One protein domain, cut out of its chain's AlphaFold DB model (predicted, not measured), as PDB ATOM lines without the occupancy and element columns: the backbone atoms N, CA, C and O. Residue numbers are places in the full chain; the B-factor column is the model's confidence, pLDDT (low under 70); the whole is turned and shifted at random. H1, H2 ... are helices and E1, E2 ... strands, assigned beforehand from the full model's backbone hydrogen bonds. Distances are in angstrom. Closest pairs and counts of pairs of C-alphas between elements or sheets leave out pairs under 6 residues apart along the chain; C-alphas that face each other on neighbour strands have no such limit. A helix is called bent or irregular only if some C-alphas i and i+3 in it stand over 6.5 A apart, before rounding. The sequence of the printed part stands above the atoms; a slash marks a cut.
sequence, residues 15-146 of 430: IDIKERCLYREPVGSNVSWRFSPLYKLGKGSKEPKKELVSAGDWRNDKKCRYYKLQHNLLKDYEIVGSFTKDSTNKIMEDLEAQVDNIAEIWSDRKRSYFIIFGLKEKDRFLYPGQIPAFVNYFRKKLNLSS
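AT A GLANCE: This is residues 15 to 146 of the 430 residues of an uncharacterized protein of Clostridia bacterium (UniProt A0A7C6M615). What does the model look like? A two-stranded ribbon, E1 and E2, has a helical hairpin of H3 and H4 over one side, with H3 the nearer to E1. H2 and H5 lie side by side near one end of the ribbon; towards its other end are H6 and, on the side away from H3, H1 and the small hairpin E3 and E4. What is it made of? The printed part has 132 residues with six named helices and four named strands, in the order H1 E1 H2 H3 H4 H5 E2 E3 E4 H6; both two-stranded sheets are antiparallel, and the class is mixed. How large is it? It is compact, with a radius of gyration of the C-alphas of 14.9 A, and rounded, spanning 39 by 31 by 29 A.

HOW THE PARTS SIT: How do the strands pair? E1, residues 38 to 43, and E2, residues 112 to 116, are antiparallel at 164 degrees, with N 39 and O 115 2.8 A apart, within hydrogen-bond range. E2 runs on at 71 degrees into E3, residues 119 to 121, which forms a hairpin with E4, residues 124 to 126; N 121 and O 124 are 2.9 A apart. Which helices touch? H3, residues 65 to 79, has Leu 69 closest to Tyr 39 of E1, C-alphas 6.7 A apart, and forms a hairpin with H4, residues 87 to 97, at a shallow tilt of 23 degrees, closest C-alphas Leu 74 and Thr 88, 5.9 A. H2, residues 48 to 56, touches residues 65 to 67 alone of H3, about perpendicular at 80 degrees, closest C-alphas Leu 52 and Arg 65, 4.7 A. H2 also touches H5, residues 99 to 105, opposite ways at a shallow tilt of 13 degrees, closest C-alphas Pro 48 and Ala 103, 5.0 A. What of the other helices? H6, residues 132 to 144, is close to H3 but not clearly touching, closest C-alphas Tyr 77 and Tyr 137, 7.7 A. H1, residues 15 to 21, is apart from H6 and H3. Every O i to N i+4 pair is within hydrogen-bond range in H1, H4, H5 and H6, against 3 of 5 in H2 and 7 of 11 in H3.

IN THESE COORDINATES: Where are the ends? H1 begins at C-alpha 15 (18.461, -4.588, -4.342), and H6 ends at C-alpha 144 (5.784, 16.041, -6.611). How long are the longer elements? H3 measures 20.4 A, H6 18.3 A, H4 15.5 A, E1 15.4 A and E2 13.4 A. Which helices are irregular? H2 is, with C-alphas 52 and 55 9.0 A apart, and H3, with C-alphas 72 and 75 7.0 A apart.

THE WHOLE: How far does it reach? The two C-alphas farthest apart, Asp 100 and Ser 146, are 41.6 A apart. Is it continuous? The printed part has no cut, and its one long link is H1 to E1, residues 22 to 37. Where is confidence low? Residues 28 to 30 and 143 to 146 are under pLDDT 70.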
ATOM      1  N   ILE A  15      19.918  -4.729  -4.399       77.25
ATOM      2  CA  ILE A  15      18.461  -4.588  -4.342       77.25
ATOM      3  C   ILE A  15      18.019  -4.425  -2.886       77.25
ATOM      4  O   ILE A  15      17.338  -3.449  -2.571       77.25
ATOM      5  N   ASP A  16      18.506  -5.281  -1.980       81.69
ATOM      6  CA  ASP A  16      18.185  -5.182  -0.551       81.69
ATOM      7  C   ASP A  16      18.580  -3.821   0.029       81.69
ATOM      8  O   ASP A  16      17.837  -3.232   0.814       81.69
ATOM      9  N   ILE A  17      19.758  -3.304  -0.337       84.69
ATOM     10  CA  ILE A  17      20.243  -2.013   0.167       84.69
ATOM     11  C   ILE A  17      19.355  -0.872  -0.339       84.69
ATOM     12  O   ILE A  17      18.990   0.007   0.449       84.69
ATOM     13  N   LYS A  18      18.982  -0.882  -1.626       82.88
ATOM     14  CA  LYS A  18      18.097   0.128  -2.230       82.88
ATOM     15  C   LYS A  18      16.715   0.111  -1.592       82.88
ATOM     16  O   LYS A  18      16.224   1.169  -1.189       82.88
ATOM     17  N   GLU A  19      16.122  -1.068  -1.451       85.44
ATOM     18  CA  GLU A  19      14.811  -1.229  -0.830       85.44
ATOM     19  C   GLU A  19      14.835  -0.794   0.633       85.44
ATOM     20  O   GLU A  19      13.973  -0.023   1.041       85.44
ATOM     21  N   ARG A  20      15.859  -1.185   1.404       89.75
ATOM     22  CA  ARG A  20      16.006  -0.783   2.812       89.75
ATOM     23  C   ARG A  20      16.233   0.718   2.970       89.75
ATOM     24  O   ARG A  20      15.645   1.323   3.861       89.75
ATOM     25  N   CYS A  21      17.068   1.339   2.142       88.88
ATOM     26  CA  CYS A  21      17.430   2.745   2.330       88.88
ATOM     27  C   CYS A  21      16.434   3.728   1.723       88.88
ATOM     28  O   CYS A  21      16.380   4.860   2.195       88.88
ATOM     29  N   LEU A  22      15.705   3.350   0.665       88.19
ATOM     30  CA  LEU A  22      14.922   4.276  -0.169       88.19
ATOM     31  C   LEU A  22      15.739   5.498  -0.624       88.19
ATOM     32  O   LEU A  22      15.242   6.624  -0.667       88.19
ATOM     33  N   TYR A  23      17.032   5.318  -0.884       86.12
ATOM     34  CA  TYR A  23      17.903   6.455  -1.133       86.12
ATOM     35  C   TYR A  23      17.700   7.043  -2.527       86.12
ATOM     36  O   TYR A  23      17.537   6.336  -3.512       86.12
ATOM     37  N   ARG A  24      17.734   8.367  -2.622       83.50
ATOM     38  CA  ARG A  24      17.851   9.075  -3.892       83.50
ATOM     39  C   ARG A  24      18.572  10.391  -3.638       83.50
ATOM     40  O   ARG A  24      18.300  11.058  -2.632       83.50
ATOM     41  N   GLU A  25      19.492  10.750  -4.520       77.75
ATOM     42  CA  GLU A  25      20.128  12.053  -4.530       77.75
ATOM     43  C   GLU A  25      19.057  13.146  -4.657       77.75
ATOM     44  O   GLU A  25      18.015  12.965  -5.305       77.75
ATOM     45  N   PRO A  26      19.262  14.297  -4.006       77.31
ATOM     46  CA  PRO A  26      18.329  15.402  -4.116       77.31
ATOM     47  C   PRO A  26      18.290  15.921  -5.544       77.31
ATOM     48  O   PRO A  26      19.289  15.924  -6.257       77.31
ATOM     49  N   VAL A  27      17.152  16.500  -5.914       70.38
ATOM     50  CA  VAL A  27      16.940  17.119  -7.231       70.38
ATOM     51  C   VAL A  27      17.770  18.398  -7.473       70.38
ATOM     52  O   VAL A  27      17.595  19.057  -8.491       70.38
ATOM     53  N   GLY A  28      18.667  18.765  -6.552       67.12
ATOM     54  CA  GLY A  28      19.587  19.896  -6.665       67.12
ATOM     55  C   GLY A  28      20.251  20.241  -5.327       67.12
ATOM     56  O   GLY A  28      19.831  19.774  -4.272       67.12
ATOM     57  N   SER A  29      21.275  21.094  -5.340       63.94
ATOM     58  CA  SER A  29      21.970  21.534  -4.116       63.94
ATOM     59  C   SER A  29      21.119  22.424  -3.203       63.94
ATOM     60  O   SER A  29      21.419  22.541  -2.018       63.94
ATOM     61  N   ASN A  30      20.066  23.044  -3.747       69.81
ATOM     62  CA  ASN A  30      19.285  24.089  -3.077       69.81
ATOM     63  C   ASN A  30      18.014  23.571  -2.386       69.81
ATOM     64  O   ASN A  30      17.264  24.369  -1.828       69.81
ATOM     65  N   VAL A  31      17.733  22.263  -2.428       78.75
ATOM     66  CA  VAL A  31      16.551  21.718  -1.745       78.75
ATOM     67  C   VAL A  31      16.825  21.478  -0.261       78.75
ATOM     68  O   VAL A  31      17.828  20.874   0.120       78.75
ATOM     69  N   SER A  32      15.891  21.920   0.578       82.44
ATOM     70  CA  SER A  32      15.915  21.749   2.037       82.44
ATOM     71  C   SER A  32      15.275  20.431   2.498       82.44
ATOM     72  O   SER A  32      14.805  20.332   3.626       82.44
ATOM     73  N   TRP A  33      15.183  19.433   1.619       88.00
ATOM     74  CA  TRP A  33      14.593  18.129   1.917       88.00
ATOM     75  C   TRP A  33      15.341  17.015   1.176       88.00
ATOM     76  O   TRP A  33      16.049  17.267   0.195       88.00
ATOM     77  N   ARG A  34      15.182  15.768   1.632       88.88
ATOM     78  CA  ARG A  34      15.772  14.564   1.019       88.88
ATOM     79  C   ARG A  34      14.732  13.460   0.937       88.88
ATOM     80  O   ARG A  34      13.826  13.422   1.751       88.88
ATOM     81  N   PHE A  35      14.891  12.544  -0.014       89.19
ATOM     82  CA  PHE A  35      13.943  11.454  -0.255       89.19
ATOM     83  C   PHE A  35      13.866  10.415   0.870       89.19
ATOM     84  O   PHE A  35      12.794   9.875   1.126       89.19
ATOM     85  N   SER A  36      14.994  10.148   1.526       91.25
ATOM     86  CA  SER A  36      15.125   9.190   2.623       91.25
ATOM     87  C   SER A  36      15.740   9.882   3.836       91.25
ATOM     88  O   SER A  36      16.488  10.847   3.632       91.25
ATOM     89  N   PRO A  37      15.436   9.439   5.072       93.19
ATOM     90  CA  PRO A  37      16.018   9.957   6.303       93.19
ATOM     91  C   PRO A  37      17.480   9.485   6.441       93.19
ATOM     92  O   PRO A  37      17.856   8.786   7.380       93.19
ATOM     93  N   LEU A  38      18.311   9.845   5.462       92.69
ATOM     94  CA  LEU A  38      19.712   9.471   5.348       92.69
ATOM     95  C   LEU A  38      20.561  10.699   5.026       92.69
ATOM     96  O   LEU A  38      20.296  11.436   4.074       92.69
ATOM     97  N   TYR A  39      21.625  10.888   5.800       91.50
ATOM     98  CA  TYR A  39      22.558  11.997   5.679       91.50
ATOM     99  C   TYR A  39      23.981  11.499   5.412       91.50
ATOM    100  O   TYR A  39      24.590  10.851   6.259       91.50
ATOM    101  N   LYS A  40      24.549  11.828   4.246       89.38
ATOM    102  CA  LYS A  40      25.942  11.491   3.909       89.38
ATOM    103  C   LYS A  40      26.912  12.404   4.674       89.38
ATOM    104  O   LYS A  40      26.932  13.612   4.445       89.38
ATOM    105  N   LEU A  41      27.750  11.822   5.536       89.56
ATOM    106  CA  LEU A  41      28.865  12.524   6.188       89.56
ATOM    107  C   LEU A  41      30.084  12.614   5.256       89.56
ATOM    108  O   LEU A  41      30.771  13.632   5.231       89.56
ATOM    109  N   GLY A  42      30.292  11.585   4.427       88.62
ATOM    110  CA  GLY A  42      31.433  11.481   3.517       88.62
ATOM    111  C   GLY A  42      32.626  10.783   4.169       88.62
ATOM    112  O   GLY A  42      32.447   9.998   5.101       88.62
ATOM    113  N   LYS A  43      33.839  11.033   3.662       90.19
ATOM    114  CA  LYS A  43      35.071  10.469   4.240       90.19
ATOM    115  C   LYS A  43      35.266  10.941   5.685       90.19
ATOM    116  O   LYS A  43      34.782  12.014   6.041       90.19
ATOM    117  N   GLY A  44      35.961  10.145   6.497       90.75
ATOM    118  CA  GLY A  44      36.287  10.531   7.871       90.75
ATOM    119  C   GLY A  44      37.000  11.886   7.968       90.75
ATOM    120  O   GLY A  44      37.743  12.269   7.057       90.75
ATOM    121  N   SER A  45      36.758  12.610   9.061       91.56
ATOM    122  CA  SER A  45      37.275  13.968   9.291       91.56
ATOM    123  C   SER A  45      38.491  13.984  10.226       91.56
ATOM    124  O   SER A  45      38.641  13.127  11.091       91.56
ATOM    125  N   LYS A  46      39.368  14.989  10.061       90.19
ATOM    126  CA  LYS A  46      40.456  15.286  11.013       90.19
ATOM    127  C   LYS A  46      39.952  15.959  12.292       90.19
ATOM    128  O   LYS A  46      40.552  15.774  13.341       90.19
ATOM    129  N   GLU A  47      38.890  16.753  12.191       91.25
ATOM    130  CA  GLU A  47      38.293  17.491  13.309       91.25
ATOM    131  C   GLU A  47      36.779  17.190  13.365       91.25
ATOM    132  O   GLU A  47      35.956  18.094  13.193       91.25
ATOM    133  N   PRO A  48      36.376  15.921  13.576       91.62
ATOM    134  CA  PRO A  48      34.992  15.486  13.393       91.62
ATOM    135  C   PRO A  48      34.017  16.247  14.295       91.62
ATOM    136  O   PRO A  48      33.013  16.753  13.806       91.62
ATOM    137  N   LYS A  49      34.337  16.441  15.582       91.62
ATOM    138  CA  LYS A  49      33.478  17.193  16.516       91.62
ATOM    139  C   LYS A  49      33.253  18.641  16.061       91.62
ATOM    140  O   LYS A  49      32.131  19.138  16.097       91.62
ATOM    141  N   LYS A  50      34.300  19.299  15.560       90.69
ATOM    142  CA  LYS A  50      34.217  20.662  15.017       90.69
ATOM    143  C   LYS A  50      33.353  20.713  13.760       90.69
ATOM    144  O   LYS A  50      32.554  21.626  13.625       90.69
ATOM    145  N   GLU A  51      33.461  19.730  12.869       92.75
ATOM    146  CA  GLU A  51      32.590  19.657  11.693       92.75
ATOM    147  C   GLU A  51      31.130  19.323  12.040       92.75
ATOM    148  O   GLU A  51      30.218  19.804  11.362       92.75
ATOM    149  N   LEU A  52      30.891  18.505  13.072       93.06
ATOM    150  CA  LEU A  52      29.545  18.139  13.513       93.06
ATOM    151  C   LEU A  52      28.812  19.333  14.126       93.06
ATOM    152  O   LEU A  52      27.714  19.646  13.661       93.06
ATOM    153  N   VAL A  53      29.431  20.000  15.111       92.25
ATOM    154  CA  VAL A  53      28.750  20.978  15.981       92.25
ATOM    155  C   VAL A  53      29.397  22.366  16.087       92.25
ATOM    156  O   VAL A  53      28.899  23.185  16.848       92.25
ATOM    157  N   SER A  54      30.490  22.657  15.373       81.06
ATOM    158  CA  SER A  54      31.142  23.984  15.328       81.06
ATOM    159  C   SER A  54      31.247  24.709  16.680       81.06
ATOM    160  O   SER A  54      30.545  25.681  16.939       81.06
ATOM    161  N   ALA A  55      32.142  24.240  17.557       74.38
ATOM    162  CA  ALA A  55      32.369  24.810  18.895       74.38
ATOM    163  C   ALA A  55      31.124  24.860  19.815       74.38
ATOM    164  O   ALA A  55      31.124  25.588  20.801       74.38
ATOM    165  N   GLY A  56      30.093  24.056  19.528       71.75
ATOM    166  CA  GLY A  56      28.922  23.868  20.392       71.75
ATOM    167  C   GLY A  56      27.687  24.671  19.982       71.75
ATOM    168  O   GLY A  56      26.598  24.347  20.438       71.75
ATOM    169  N   ASP A  57      27.804  25.647  19.073       81.38
ATOM    170  CA  ASP A  57      26.653  26.397  18.547       81.38
ATOM    171  C   ASP A  57      26.237  25.903  17.157       81.38
ATOM    172  O   ASP A  57      26.237  26.613  16.145       81.38
ATOM    173  N   TRP A  58      25.871  24.626  17.100       90.19
ATOM    174  CA  TRP A  58      25.462  24.004  15.847       90.19
ATOM    175  C   TRP A  58      24.132  24.565  15.321       90.19
ATOM    176  O   TRP A  58      23.872  24.499  14.121       90.19
ATOM    177  N   ARG A  59      23.292  25.147  16.190       89.31
ATOM    178  CA  ARG A  59      21.963  25.673  15.836       89.31
ATOM    179  C   ARG A  59      22.047  26.917  14.945       89.31
ATOM    180  O   ARG A  59      21.158  27.125  14.121       89.31
ATOM    181  N   ASN A  60      23.117  27.708  15.058       86.69
ATOM    182  CA  ASN A  60      23.292  28.935  14.275       86.69
ATOM    183  C   ASN A  60      24.328  28.813  13.144       86.69
ATOM    184  O   ASN A  60      24.286  29.596  12.187       86.69
ATOM    185  N   ASP A  61      25.232  27.828  13.188       89.06
ATOM    186  CA  ASP A  61      26.237  27.652  12.138       89.06
ATOM    187  C   ASP A  61      25.728  26.833  10.941       89.06
ATOM    188  O   ASP A  61      25.784  25.601  10.910       89.06
ATOM    189  N   LYS A  62      25.365  27.544   9.866       87.25
ATOM    190  CA  LYS A  62      24.931  26.964   8.582       87.25
ATOM    191  C   LYS A  62      25.943  26.012   7.935       87.25
ATOM    192  O   LYS A  62      25.584  25.259   7.021       87.25
ATOM    193  N   LYS A  63      27.219  26.073   8.324       86.50
ATOM    194  CA  LYS A  63      28.286  25.261   7.731       86.50
ATOM    195  C   LYS A  63      28.416  23.891   8.393       86.50
ATOM    196  O   LYS A  63      28.786  22.953   7.671       86.50
ATOM    197  N   CYS A  64      28.072  23.760   9.674       91.94
ATOM    198  CA  CYS A  64      28.219  22.511  10.422       91.94
ATOM    199  C   CYS A  64      27.270  21.408   9.921       91.94
ATOM    200  O   CYS A  64      26.284  21.655   9.210       91.94
ATOM    201  N   ARG A  65      27.587  20.148  10.241       93.31
ATOM    202  CA  ARG A  65      26.803  18.998   9.768       93.31
ATOM    203  C   ARG A  65      25.451  18.902  10.462       93.31
ATOM    204  O   ARG A  65      24.486  18.596   9.768       93.31
ATOM    205  N   TYR A  66      25.363  19.180  11.762       95.19
ATOM    206  CA  TYR A  66      24.103  19.061  12.505       95.19
ATOM    207  C   TYR A  66      23.069  20.099  12.065       95.19
ATOM    208  O   TYR A  66      21.917  19.729  11.845       95.19
ATOM    209  N   TYR A  67      23.483  21.339  11.774       93.81
ATOM    210  CA  TYR A  67      22.596  22.343  11.174       93.81
ATOM    211  C   TYR A  67      21.976  21.829   9.874       93.81
ATOM    212  O   TYR A  67      20.762  21.838   9.682       93.81
ATOM    213  N   LYS A  68      22.824  21.337   8.964       92.25
ATOM    214  CA  LYS A  68      22.388  20.809   7.666       92.25
ATOM    215  C   LYS A  68      21.508  19.573   7.825       92.25
ATOM    216  O   LYS A  68      20.569  19.416   7.052       92.25
ATOM    217  N   LEU A  69      21.791  18.709   8.794       93.88
ATOM    218  CA  LEU A  69      20.990  17.524   9.083       93.88
ATOM    219  C   LEU A  69      19.596  17.921   9.595       93.88
ATOM    220  O   LEU A  69      18.592  17.439   9.074       93.88
ATOM    221  N   GLN A  70      19.503  18.857  10.537       94.00
ATOM    222  CA  GLN A  70      18.213  19.341  11.022       94.00
ATOM    223  C   GLN A  70      17.421  20.024   9.897       94.00
ATOM    224  O   GLN A  70      16.279  19.655   9.620       94.00
ATOM    225  N   HIS A  71      18.034  20.998   9.219       91.00
ATOM    226  CA  HIS A  71      17.339  21.888   8.290       91.00
ATOM    227  C   HIS A  71      17.097  21.300   6.902       91.00
ATOM    228  O   HIS A  71      16.070  21.608   6.301       91.00
ATOM    229  N   ASN A  72      18.018  20.482   6.387       89.56
ATOM    230  CA  ASN A  72      17.934  19.963   5.019       89.56
ATOM    231  C   ASN A  72      17.451  18.512   4.954       89.56
ATOM    232  O   ASN A  72      17.305  17.987   3.850       89.56
ATOM    233  N   LEU A  73      17.256  17.852   6.101       92.00
ATOM    234  CA  LEU A  73      16.781  16.475   6.170       92.00
ATOM    235  C   LEU A  73      15.577  16.336   7.105       92.00
ATOM    236  O   LEU A  73      14.478  16.100   6.612       92.00
ATOM    237  N   LEU A  74      15.761  16.469   8.422       94.38
ATOM    238  CA  LEU A  74      14.748  16.047   9.400       94.38
ATOM    239  C   LEU A  74      13.506  16.947   9.429       94.38
ATOM    240  O   LEU A  74      12.386  16.441   9.462       94.38
ATOM    241  N   LYS A  75      13.688  18.270   9.357       93.19
ATOM    242  CA  LYS A  75      12.598  19.242   9.523       93.19
ATOM    243  C   LYS A  75      11.451  19.051   8.524       93.19
ATOM    244  O   LYS A  75      10.294  19.264   8.870       93.19
ATOM    245  N   ASP A  76      11.746  18.629   7.295       92.69
ATOM    246  CA  ASP A  76      10.709  18.402   6.282       92.69
ATOM    247  C   ASP A  76       9.820  17.188   6.612       92.69
ATOM    248  O   ASP A  76       8.619  17.234   6.351       92.69
ATOM    249  N   TYR A  77      10.356  16.144   7.262       92.62
ATOM    250  CA  TYR A  77       9.543  15.008   7.721       92.62
ATOM    251  C   TYR A  77       8.503  15.446   8.752       92.62
ATOM    252  O   TYR A  77       7.374  14.962   8.718       92.62
ATOM    253  N   GLU A  78       8.848  16.386   9.628       92.31
ATOM    254  CA  GLU A  78       7.913  16.949  10.602       92.31
ATOM    255  C   GLU A  78       6.893  17.890   9.949       92.31
ATOM    256  O   GLU A  78       5.695  17.741  10.178       92.31
ATOM    257  N   ILE A  79       7.331  18.781   9.051       90.12
ATOM    258  CA  ILE A  79       6.438  19.693   8.308       90.12
ATOM    259  C   ILE A  79       5.385  18.918   7.503       90.12
ATOM    260  O   ILE A  79       4.224  19.317   7.437       90.12
ATOM    261  N   VAL A  80       5.780  17.809   6.873       88.75
ATOM    262  CA  VAL A  80       4.890  16.983   6.043       88.75
ATOM    263  C   VAL A  80       4.059  16.002   6.892       88.75
ATOM    264  O   VAL A  80       3.204  15.302   6.347       88.75
ATOM    265  N   GLY A  81       4.273  15.957   8.213       88.75
ATOM    266  CA  GLY A  81       3.541  15.102   9.153       88.75
ATOM    267  C   GLY A  81       3.959  13.629   9.128       88.75
ATOM    268  O   GLY A  81       3.208  12.766   9.570       88.75
ATOM    269  N   SER A  82       5.134  13.317   8.575       90.44
ATOM    270  CA  SER A  82       5.741  11.977   8.663       90.44
ATOM    271  C   SER A  82       6.403  11.740  10.018       90.44
ATOM    272  O   SER A  82       6.460  10.605  10.483       90.44
ATOM    273  N   PHE A  83       6.871  12.813  10.656       92.06
ATOM    274  CA  PHE A  83       7.208  12.845  12.071       92.06
ATOM    275  C   PHE A  83       6.102  13.518  12.870       92.06
ATOM    276  O   PHE A  83       5.443  14.442  12.390       92.06
ATOM    277  N   THR A  84       5.922  13.065  14.107       92.25
ATOM    278  CA  THR A  84       5.103  13.781  15.082       92.25
ATOM    279  C   THR A  84       5.761  15.106  15.453       92.25
ATOM    280  O   THR A  84       6.979  15.262  15.342       92.25
ATOM    281  N   LYS A  85       4.949  16.060  15.914       93.06
ATOM    282  CA  LYS A  85       5.438  17.356  16.390       93.06
ATOM    283  C   LYS A  85       6.545  17.155  17.432       93.06
ATOM    284  O   LYS A  85       6.408  16.311  18.318       93.06
ATOM    285  N   ASP A  86       7.600  17.950  17.317       93.44
ATOM    286  CA  ASP A  86       8.786  17.988  18.174       93.44
ATOM    287  C   ASP A  86       9.742  16.783  18.055       93.44
ATOM    288  O   ASP A  86      10.784  16.735  18.708       93.44
ATOM    289  N   SER A  87       9.469  15.812  17.175       93.06
ATOM    290  CA  SER A  87      10.389  14.687  16.949       93.06
ATOM    291  C   SER A  87      11.751  15.128  16.414       93.06
ATOM    292  O   SER A  87      12.756  14.520  16.773       93.06
ATOM    293  N   THR A  88      11.814  16.169  15.575       93.56
ATOM    294  CA  THR A  88      13.099  16.648  15.044       93.56
ATOM    295  C   THR A  88      14.010  17.143  16.162       93.56
ATOM    296  O   THR A  88      15.195  16.823  16.157       93.56
ATOM    297  N   ASN A  89      13.471  17.896  17.125       93.50
ATOM    298  CA  ASN A  89      14.258  18.435  18.234       93.50
ATOM    299  C   ASN A  89      14.798  17.314  19.118       93.50
ATOM    300  O   ASN A  89      15.999  17.280  19.357       93.50
ATOM    301  N   LYS A  90      13.953  16.339  19.474       94.75
ATOM    302  CA  LYS A  90      14.360  15.161  20.257       94.75
ATOM    303  C   LYS A  90      15.496  14.382  19.594       94.75
ATOM    304  O   LYS A  90      16.493  14.080  20.234       94.75
ATOM    305  N   ILE A  91      15.387  14.122  18.286       94.81
ATOM    306  CA  ILE A  91      16.457  13.450  17.530       94.81
ATOM    307  C   ILE A  91      17.756  14.265  17.588       94.81
ATOM    308  O   ILE A  91      18.832  13.697  17.758       94.81
ATOM    309  N   MET A  92      17.677  15.588  17.428       95.31
ATOM    310  CA  MET A  92      18.865  16.440  17.464       95.31
ATOM    311  C   MET A  92      19.493  16.528  18.861       95.31
ATOM    312  O   MET A  92      20.716  16.553  18.950       95.31
ATOM    313  N   GLU A  93      18.691  16.537  19.927       95.00
ATOM    314  CA  GLU A  93      19.164  16.483  21.318       95.00
ATOM    315  C   GLU A  93      19.906  15.171  21.605       95.00
ATOM    316  O   GLU A  93      21.017  15.196  22.137       95.00
ATOM    317  N   ASP A  94      19.363  14.036  21.157       94.44
ATOM    318  CA  ASP A  94      20.019  12.731  21.291       94.44
ATOM    319  C   ASP A  94      21.342  12.666  20.503       94.44
ATOM    320  O   ASP A  94      22.343  12.128  20.982       94.44
ATOM    321  N   LEU A  95      21.380  13.243  19.295       94.69
ATOM    322  CA  LEU A  95      22.606  13.338  18.493       94.69
ATOM    323  C   LEU A  95      23.654  14.260  19.131       94.69
ATOM    324  O   LEU A  95      24.853  13.998  19.010       94.69
ATOM    325  N   GLU A  96      23.224  15.345  19.775       93.38
ATOM    326  CA  GLU A  96      24.086  16.267  20.523       93.38
ATOM    327  C   GLU A  96      24.689  15.565  21.747       93.38
ATOM    328  O   GLU A  96      25.901  15.633  21.947       93.38
ATOM    329  N   ALA A  97      23.892  14.782  22.478       94.62
ATOM    330  CA  ALA A  97      24.367  13.969  23.598       94.62
ATOM    331  C   ALA A  97      25.368  12.875  23.175       94.62
ATOM    332  O   ALA A  97      26.265  12.524  23.939       94.62
ATOM    333  N   GLN A  98      25.253  12.348  21.950       94.75
ATOM    334  CA  GLN A  98      26.146  11.314  21.408       94.75
ATOM    335  C   GLN A  98      27.283  11.856  20.529       94.75
ATOM    336  O   GLN A  98      27.977  11.076  19.870       94.75
ATOM    337  N   VAL A  99      27.505  13.176  20.507       93.88
ATOM    338  CA  VAL A  99      28.448  13.813  19.575       93.88
ATOM    339  C   VAL A  99      29.864  13.242  19.666       93.88
ATOM    340  O   VAL A  99      30.512  13.068  18.636       93.88
ATOM    341  N   ASP A 100      30.338  12.912  20.870       93.75
ATOM    342  CA  ASP A 100      31.690  12.388  21.079       93.75
ATOM    343  C   ASP A 100      31.864  10.984  20.489       93.75
ATOM    344  O   ASP A 100      32.825  10.738  19.764       93.75
ATOM    345  N   ASN A 101      30.881  10.102  20.685       94.56
ATOM    346  CA  ASN A 101      30.880   8.757  20.107       94.56
ATOM    347  C   ASN A 101      30.802   8.808  18.568       94.56
ATOM    348  O   ASN A 101      31.567   8.158  17.856       94.56
ATOM    349  N   ILE A 102      29.920   9.656  18.026       93.88
ATOM    350  CA  ILE A 102      29.799   9.840  16.572       93.88
ATOM    351  C   ILE A 102      31.107  10.400  15.992       93.88
ATOM    352  O   ILE A 102      31.547   9.965  14.923       93.88
ATOM    353  N   ALA A 103      31.744  11.346  16.687       93.69
ATOM    354  CA  ALA A 103      33.007  11.935  16.265       93.69
ATOM    355  C   ALA A 103      34.156  10.917  16.264       93.69
ATOM    356  O   ALA A 103      34.954  10.914  15.325       93.69
ATOM    357  N   GLU A 104      34.216  10.038  17.264       94.25
ATOM    358  CA  GLU A 104      35.191   8.949  17.332       94.25
ATOM    359  C   GLU A 104      35.045   8.002  16.134       94.25
ATOM    360  O   GLU A 104      36.009   7.777  15.396       94.25
ATOM    361  N   ILE A 105      33.822   7.539  15.857       91.81
ATOM    362  CA  ILE A 105      33.531   6.651  14.723       91.81
ATOM    363  C   ILE A 105      33.882   7.320  13.384       91.81
ATOM    364  O   ILE A 105      34.444   6.673  12.496       91.81
ATOM    365  N   TRP A 106      33.573   8.612  13.227       93.81
ATOM    366  CA  TRP A 106      33.788   9.370  11.988       93.81
ATOM    367  C   TRP A 106      35.234   9.876  11.800       93.81
ATOM    368  O   TRP A 106      35.540  10.552  10.816       93.81
ATOM    369  N   SER A 107      36.162   9.547  12.698       92.88
ATOM    370  CA  SER A 107      37.561   9.987  12.596       92.88
ATOM    371  C   SER A 107      38.397   9.211  11.555       92.88
ATOM    372  O   SER A 107      39.408   9.721  11.058       92.88
ATOM    373  N   ASP A 108      37.986   7.998  11.155       91.00
ATOM    374  CA  ASP A 108      38.748   7.174  10.201       91.00
ATOM    375  C   ASP A 108      38.604   7.675   8.753       91.00
ATOM    376  O   ASP A 108      37.646   7.397   8.026       91.00
ATOM    377  N   ARG A 109      39.637   8.379   8.289       90.62
ATOM    378  CA  ARG A 109      39.719   8.967   6.941       90.62
ATOM    379  C   ARG A 109      39.778   7.941   5.804       90.62
ATOM    380  O   ARG A 109      39.643   8.330   4.642       90.62
ATOM    381  N   LYS A 110      40.006   6.656   6.101       87.62
ATOM    382  CA  LYS A 110      40.010   5.584   5.092       87.62
ATOM    383  C   LYS A 110      38.599   5.126   4.732       87.62
ATOM    384  O   LYS A 110      38.424   4.461   3.713       87.62
ATOM    385  N   ARG A 111      37.596   5.484   5.537       86.06
ATOM    386  CA  ARG A 111      36.205   5.053   5.374       86.06
ATOM    387  C   ARG A 111      35.295   6.231   5.054       86.06
ATOM    388  O   ARG A 111      35.624   7.386   5.321       86.06
ATOM    389  N   SER A 112      34.151   5.917   4.451       86.94
ATOM    390  CA  SER A 112      33.062   6.869   4.216       86.94
ATOM    391  C   SER A 112      31.854   6.511   5.072       86.94
ATOM    392  O   SER A 112      31.558   5.333   5.266       86.94
ATOM    393  N   TYR A 113      31.162   7.537   5.559       89.81
ATOM    394  CA  TYR A 113      30.122   7.430   6.573       89.81
ATOM    395  C   TYR A 113      28.839   8.139   6.139       89.81
ATOM    396  O   TYR A 113      28.852   9.123   5.389       89.81
ATOM    397  N   PHE A 114      27.720   7.656   6.661       91.19
ATOM    398  CA  PHE A 114      26.421   8.310   6.615       91.19
ATOM    399  C   PHE A 114      25.674   8.011   7.917       91.19
ATOM    400  O   PHE A 114      25.985   7.047   8.612       91.19
ATOM    401  N   ILE A 115      24.686   8.840   8.228       92.12
ATOM    402  CA  ILE A 115      23.738   8.637   9.321       92.12
ATOM    403  C   ILE A 115      22.406   8.261   8.684       92.12
ATOM    404  O   ILE A 115      21.973   8.926   7.743       92.12
ATOM    405  N   ILE A 116      21.766   7.202   9.167       92.56
ATOM    406  CA  ILE A 116      20.442   6.772   8.714       92.56
ATOM    407  C   ILE A 116      19.508   6.693   9.915       92.56
ATOM    408  O   ILE A 116      19.874   6.136  10.948       92.56
ATOM    409  N   PHE A 117      18.308   7.249   9.779       93.12
ATOM    410  CA  PHE A 117      17.292   7.191  10.824       93.12
ATOM    411  C   PHE A 117      16.258   6.128  10.480       93.12
ATOM    412  O   PHE A 117      15.791   6.023   9.348       93.12
ATOM    413  N   GLY A 118      15.908   5.338  11.483       92.44
ATOM    414  CA  GLY A 118      14.945   4.254  11.400       92.44
ATOM    415  C   GLY A 118      14.167   4.155  12.702       92.44
ATOM    416  O   GLY A 118      14.233   5.053  13.541       92.44
ATOM    417  N   LEU A 119      13.439   3.060  12.879       91.50
ATOM    418  CA  LEU A 119      12.721   2.781  14.119       91.50
ATOM    419  C   LEU A 119      13.364   1.595  14.819       91.50
ATOM    420  O   LEU A 119      13.712   0.603  14.183       91.50
ATOM    421  N   LYS A 120      13.506   1.687  16.139       90.19
ATOM    422  CA  LYS A 120      13.854   0.531  16.959       90.19
ATOM    423  C   LYS A 120      12.578  -0.258  17.234       90.19
ATOM    424  O   LYS A 120      11.669   0.249  17.883       90.19
ATOM    425  N   GLU A 121      12.520  -1.492  16.751       88.81
ATOM    426  CA  GLU A 121      11.456  -2.446  17.061       88.81
ATOM    427  C   GLU A 121      12.076  -3.618  17.825       88.81
ATOM    428  O   GLU A 121      12.820  -4.420  17.256       88.81
ATOM    429  N   LYS A 122      11.799  -3.699  19.134       87.31
ATOM    430  CA  LYS A 122      12.468  -4.632  20.060       87.31
ATOM    431  C   LYS A 122      13.996  -4.463  19.978       87.31
ATOM    432  O   LYS A 122      14.492  -3.364  20.225       87.31
ATOM    433  N   ASP A 123      14.716  -5.507  19.573       87.62
ATOM    434  CA  ASP A 123      16.174  -5.518  19.401       87.62
ATOM    435  C   ASP A 123      16.621  -5.329  17.942       87.62
ATOM    436  O   ASP A 123      17.795  -5.504  17.619       87.62
ATOM    437  N   ARG A 124      15.702  -4.961  17.035       90.44
ATOM    438  CA  ARG A 124      16.006  -4.753  15.615       90.44
ATOM    439  C   ARG A 124      15.868  -3.289  15.211       90.44
ATOM    440  O   ARG A 124      14.908  -2.609  15.566       90.44
ATOM    441  N   PHE A 125      16.801  -2.828  14.385       90.25
ATOM    442  CA  PHE A 125      16.671  -1.578  13.645       90.25
ATOM    443  C   PHE A 125      15.850  -1.804  12.367       90.25
ATOM    444  O   PHE A 125      16.232  -2.602  11.508       90.25
ATOM    445  N   LEU A 126      14.716  -1.118  12.243       92.81
ATOM    446  CA  LEU A 126      13.927  -1.052  11.019       92.81
ATOM    447  C   LEU A 126      14.489   0.031  10.108       92.81
ATOM    448  O   LEU A 126      14.516   1.210  10.464       92.81
ATOM    449  N   TYR A 127      14.899  -0.377   8.913       93.25
ATOM    450  CA  TYR A 127      15.375   0.538   7.886       93.25
ATOM    451  C   TYR A 127      14.222   1.352   7.277       93.25
ATOM    452  O   TYR A 127      13.074   0.901   7.308       93.25
ATOM    453  N   PRO A 128      14.503   2.517   6.661       93.62
ATOM    454  CA  PRO A 128      13.473   3.382   6.088       93.62
ATOM    455  C   PRO A 128      12.461   2.693   5.166       93.62
ATOM    456  O   PRO A 128      11.264   2.948   5.256       93.62
ATOM    457  N   GLY A 129      12.926   1.769   4.326       90.94
ATOM    458  CA  GLY A 129      12.107   0.962   3.422       90.94
ATOM    459  C   GLY A 129      11.078   0.069   4.091       90.94
ATOM    460  O   GLY A 129      10.086  -0.305   3.476       90.94
ATOM    461  N   GLN A 130      11.300  -0.259   5.360       91.69
ATOM    462  CA  GLN A 130      10.435  -1.130   6.147       91.69
ATOM    463  C   GLN A 130       9.391  -0.333   6.938       91.69
ATOM    464  O   GLN A 130       8.541  -0.924   7.597       91.69
ATOM    465  N   ILE A 131       9.448   1.002   6.890       92.88
ATOM    466  CA  ILE A 131       8.612   1.890   7.697       92.88
ATOM    467  C   ILE A 131       7.600   2.585   6.776       92.88
ATOM    468  O   ILE A 131       7.989   3.436   5.966       92.88
ATOM    469  N   PRO A 132       6.288   2.295   6.903       92.12
ATOM    470  CA  PRO A 132       5.266   2.835   6.004       92.12
ATOM    471  C   PRO A 132       5.264   4.365   5.895       92.12
ATOM    472  O   PRO A 132       5.058   4.901   4.807       92.12
ATOM    473  N   ALA A 133       5.541   5.077   6.995       91.44
ATOM    474  CA  ALA A 133       5.623   6.538   7.001       91.44
ATOM    475  C   ALA A 133       6.714   7.062   6.048       91.44
ATOM    476  O   ALA A 133       6.450   7.952   5.237       91.44
ATOM    477  N   PHE A 134       7.908   6.462   6.072       93.56
ATOM    478  CA  PHE A 134       9.011   6.840   5.188       93.56
ATOM    479  C   PHE A 134       8.771   6.417   3.738       93.56
ATOM    480  O   PHE A 134       9.025   7.206   2.829       93.56
ATOM    481  N   VAL A 135       8.199   5.232   3.503       91.19
ATOM    482  CA  VAL A 135       7.807   4.784   2.154       91.19
ATOM    483  C   VAL A 135       6.786   5.743   1.528       91.19
ATOM    484  O   VAL A 135       6.913   6.134   0.364       91.19
ATOM    485  N   ASN A 136       5.778   6.161   2.296       90.44
ATOM    486  CA  ASN A 136       4.749   7.087   1.829       90.44
ATOM    487  C   ASN A 136       5.316   8.486   1.570       90.44
ATOM    488  O   ASN A 136       5.011   9.085   0.534       90.44
ATOM    489  N   TYR A 137       6.182   8.980   2.458       91.75
ATOM    490  CA  TYR A 137       6.913  10.228   2.258       91.75
ATOM    491  C   TYR A 137       7.742  10.192   0.962       91.75
ATOM    492  O   TYR A 137       7.598  11.074   0.109       91.75
ATOM    493  N   PHE A 138       8.532   9.131   0.767       90.31
ATOM    494  CA  PHE A 138       9.367   8.925  -0.416       90.31
ATOM    495  C   PHE A 138       8.530   8.968  -1.704       90.31
ATOM    496  O   PHE A 138       8.814   9.749  -2.616       90.31
ATOM    497  N   ARG A 139       7.428   8.206  -1.755       86.31
ATOM    498  CA  ARG A 139       6.494   8.193  -2.897       86.31
ATOM    499  C   ARG A 139       5.863   9.565  -3.152       86.31
ATOM    500  O   ARG A 139       5.737   9.973  -4.307       86.31
ATOM    501  N   LYS A 140       5.482  10.300  -2.102       86.56
ATOM    502  CA  LYS A 140       4.901  11.647  -2.230       86.56
ATOM    503  C   LYS A 140       5.902  12.624  -2.848       86.56
ATOM    504  O   LYS A 140       5.541  13.344  -3.778       86.56
ATOM    505  N   LYS A 141       7.161  12.611  -2.396       86.25
ATOM    506  CA  LYS A 141       8.232  13.452  -2.959       86.25
ATOM    507  C   LYS A 141       8.591  13.065  -4.395       86.25
ATOM    508  O   LYS A 141       8.807  13.957  -5.213       86.25
ATOM    509  N   LEU A 142       8.572  11.773  -4.738       78.50
ATOM    510  CA  LEU A 142       8.727  11.321  -6.127       78.50
ATOM    511  C   LEU A 142       7.636  11.902  -7.036       78.50
ATOM    512  O   LEU A 142       7.946  12.469  -8.080       78.50
ATOM    513  N   ASN A 143       6.373  11.827  -6.619       69.88
ATOM    514  CA  ASN A 143       5.249  12.306  -7.425       69.88
ATOM    515  C   ASN A 143       5.216  13.838  -7.564       69.88
ATOM    516  O   ASN A 143       4.822  14.348  -8.611       69.88
ATOM    517  N   LEU A 144       5.665  14.579  -6.545       63.91
ATOM    518  CA  LEU A 144       5.784  16.041  -6.611       63.91
ATOM    519  C   LEU A 144       6.792  16.501  -7.676       63.91
ATOM    520  O   LEU A 144       6.590  17.551  -8.275       63.91
ATOM    521  N   SER A 145       7.819  15.697  -7.972       51.22
ATOM    522  CA  SER A 145       8.753  15.973  -9.075       51.22
ATOM    523  C   SER A 145       8.163  15.733 -10.478       51.22
ATOM    524  O   SER A 145       8.739  16.194 -11.463       51.22
ATOM    525  N   SER A 146       7.002  15.068 -10.576       50.91
ATOM    526  CA  SER A 146       6.339  14.707 -11.843       50.91
ATOM    527  C   SER A 146       5.025  15.459 -12.108       50.91
ATOM    528  O   SER A 146       4.463  15.324 -13.192       50.91
TER     529      SER A 146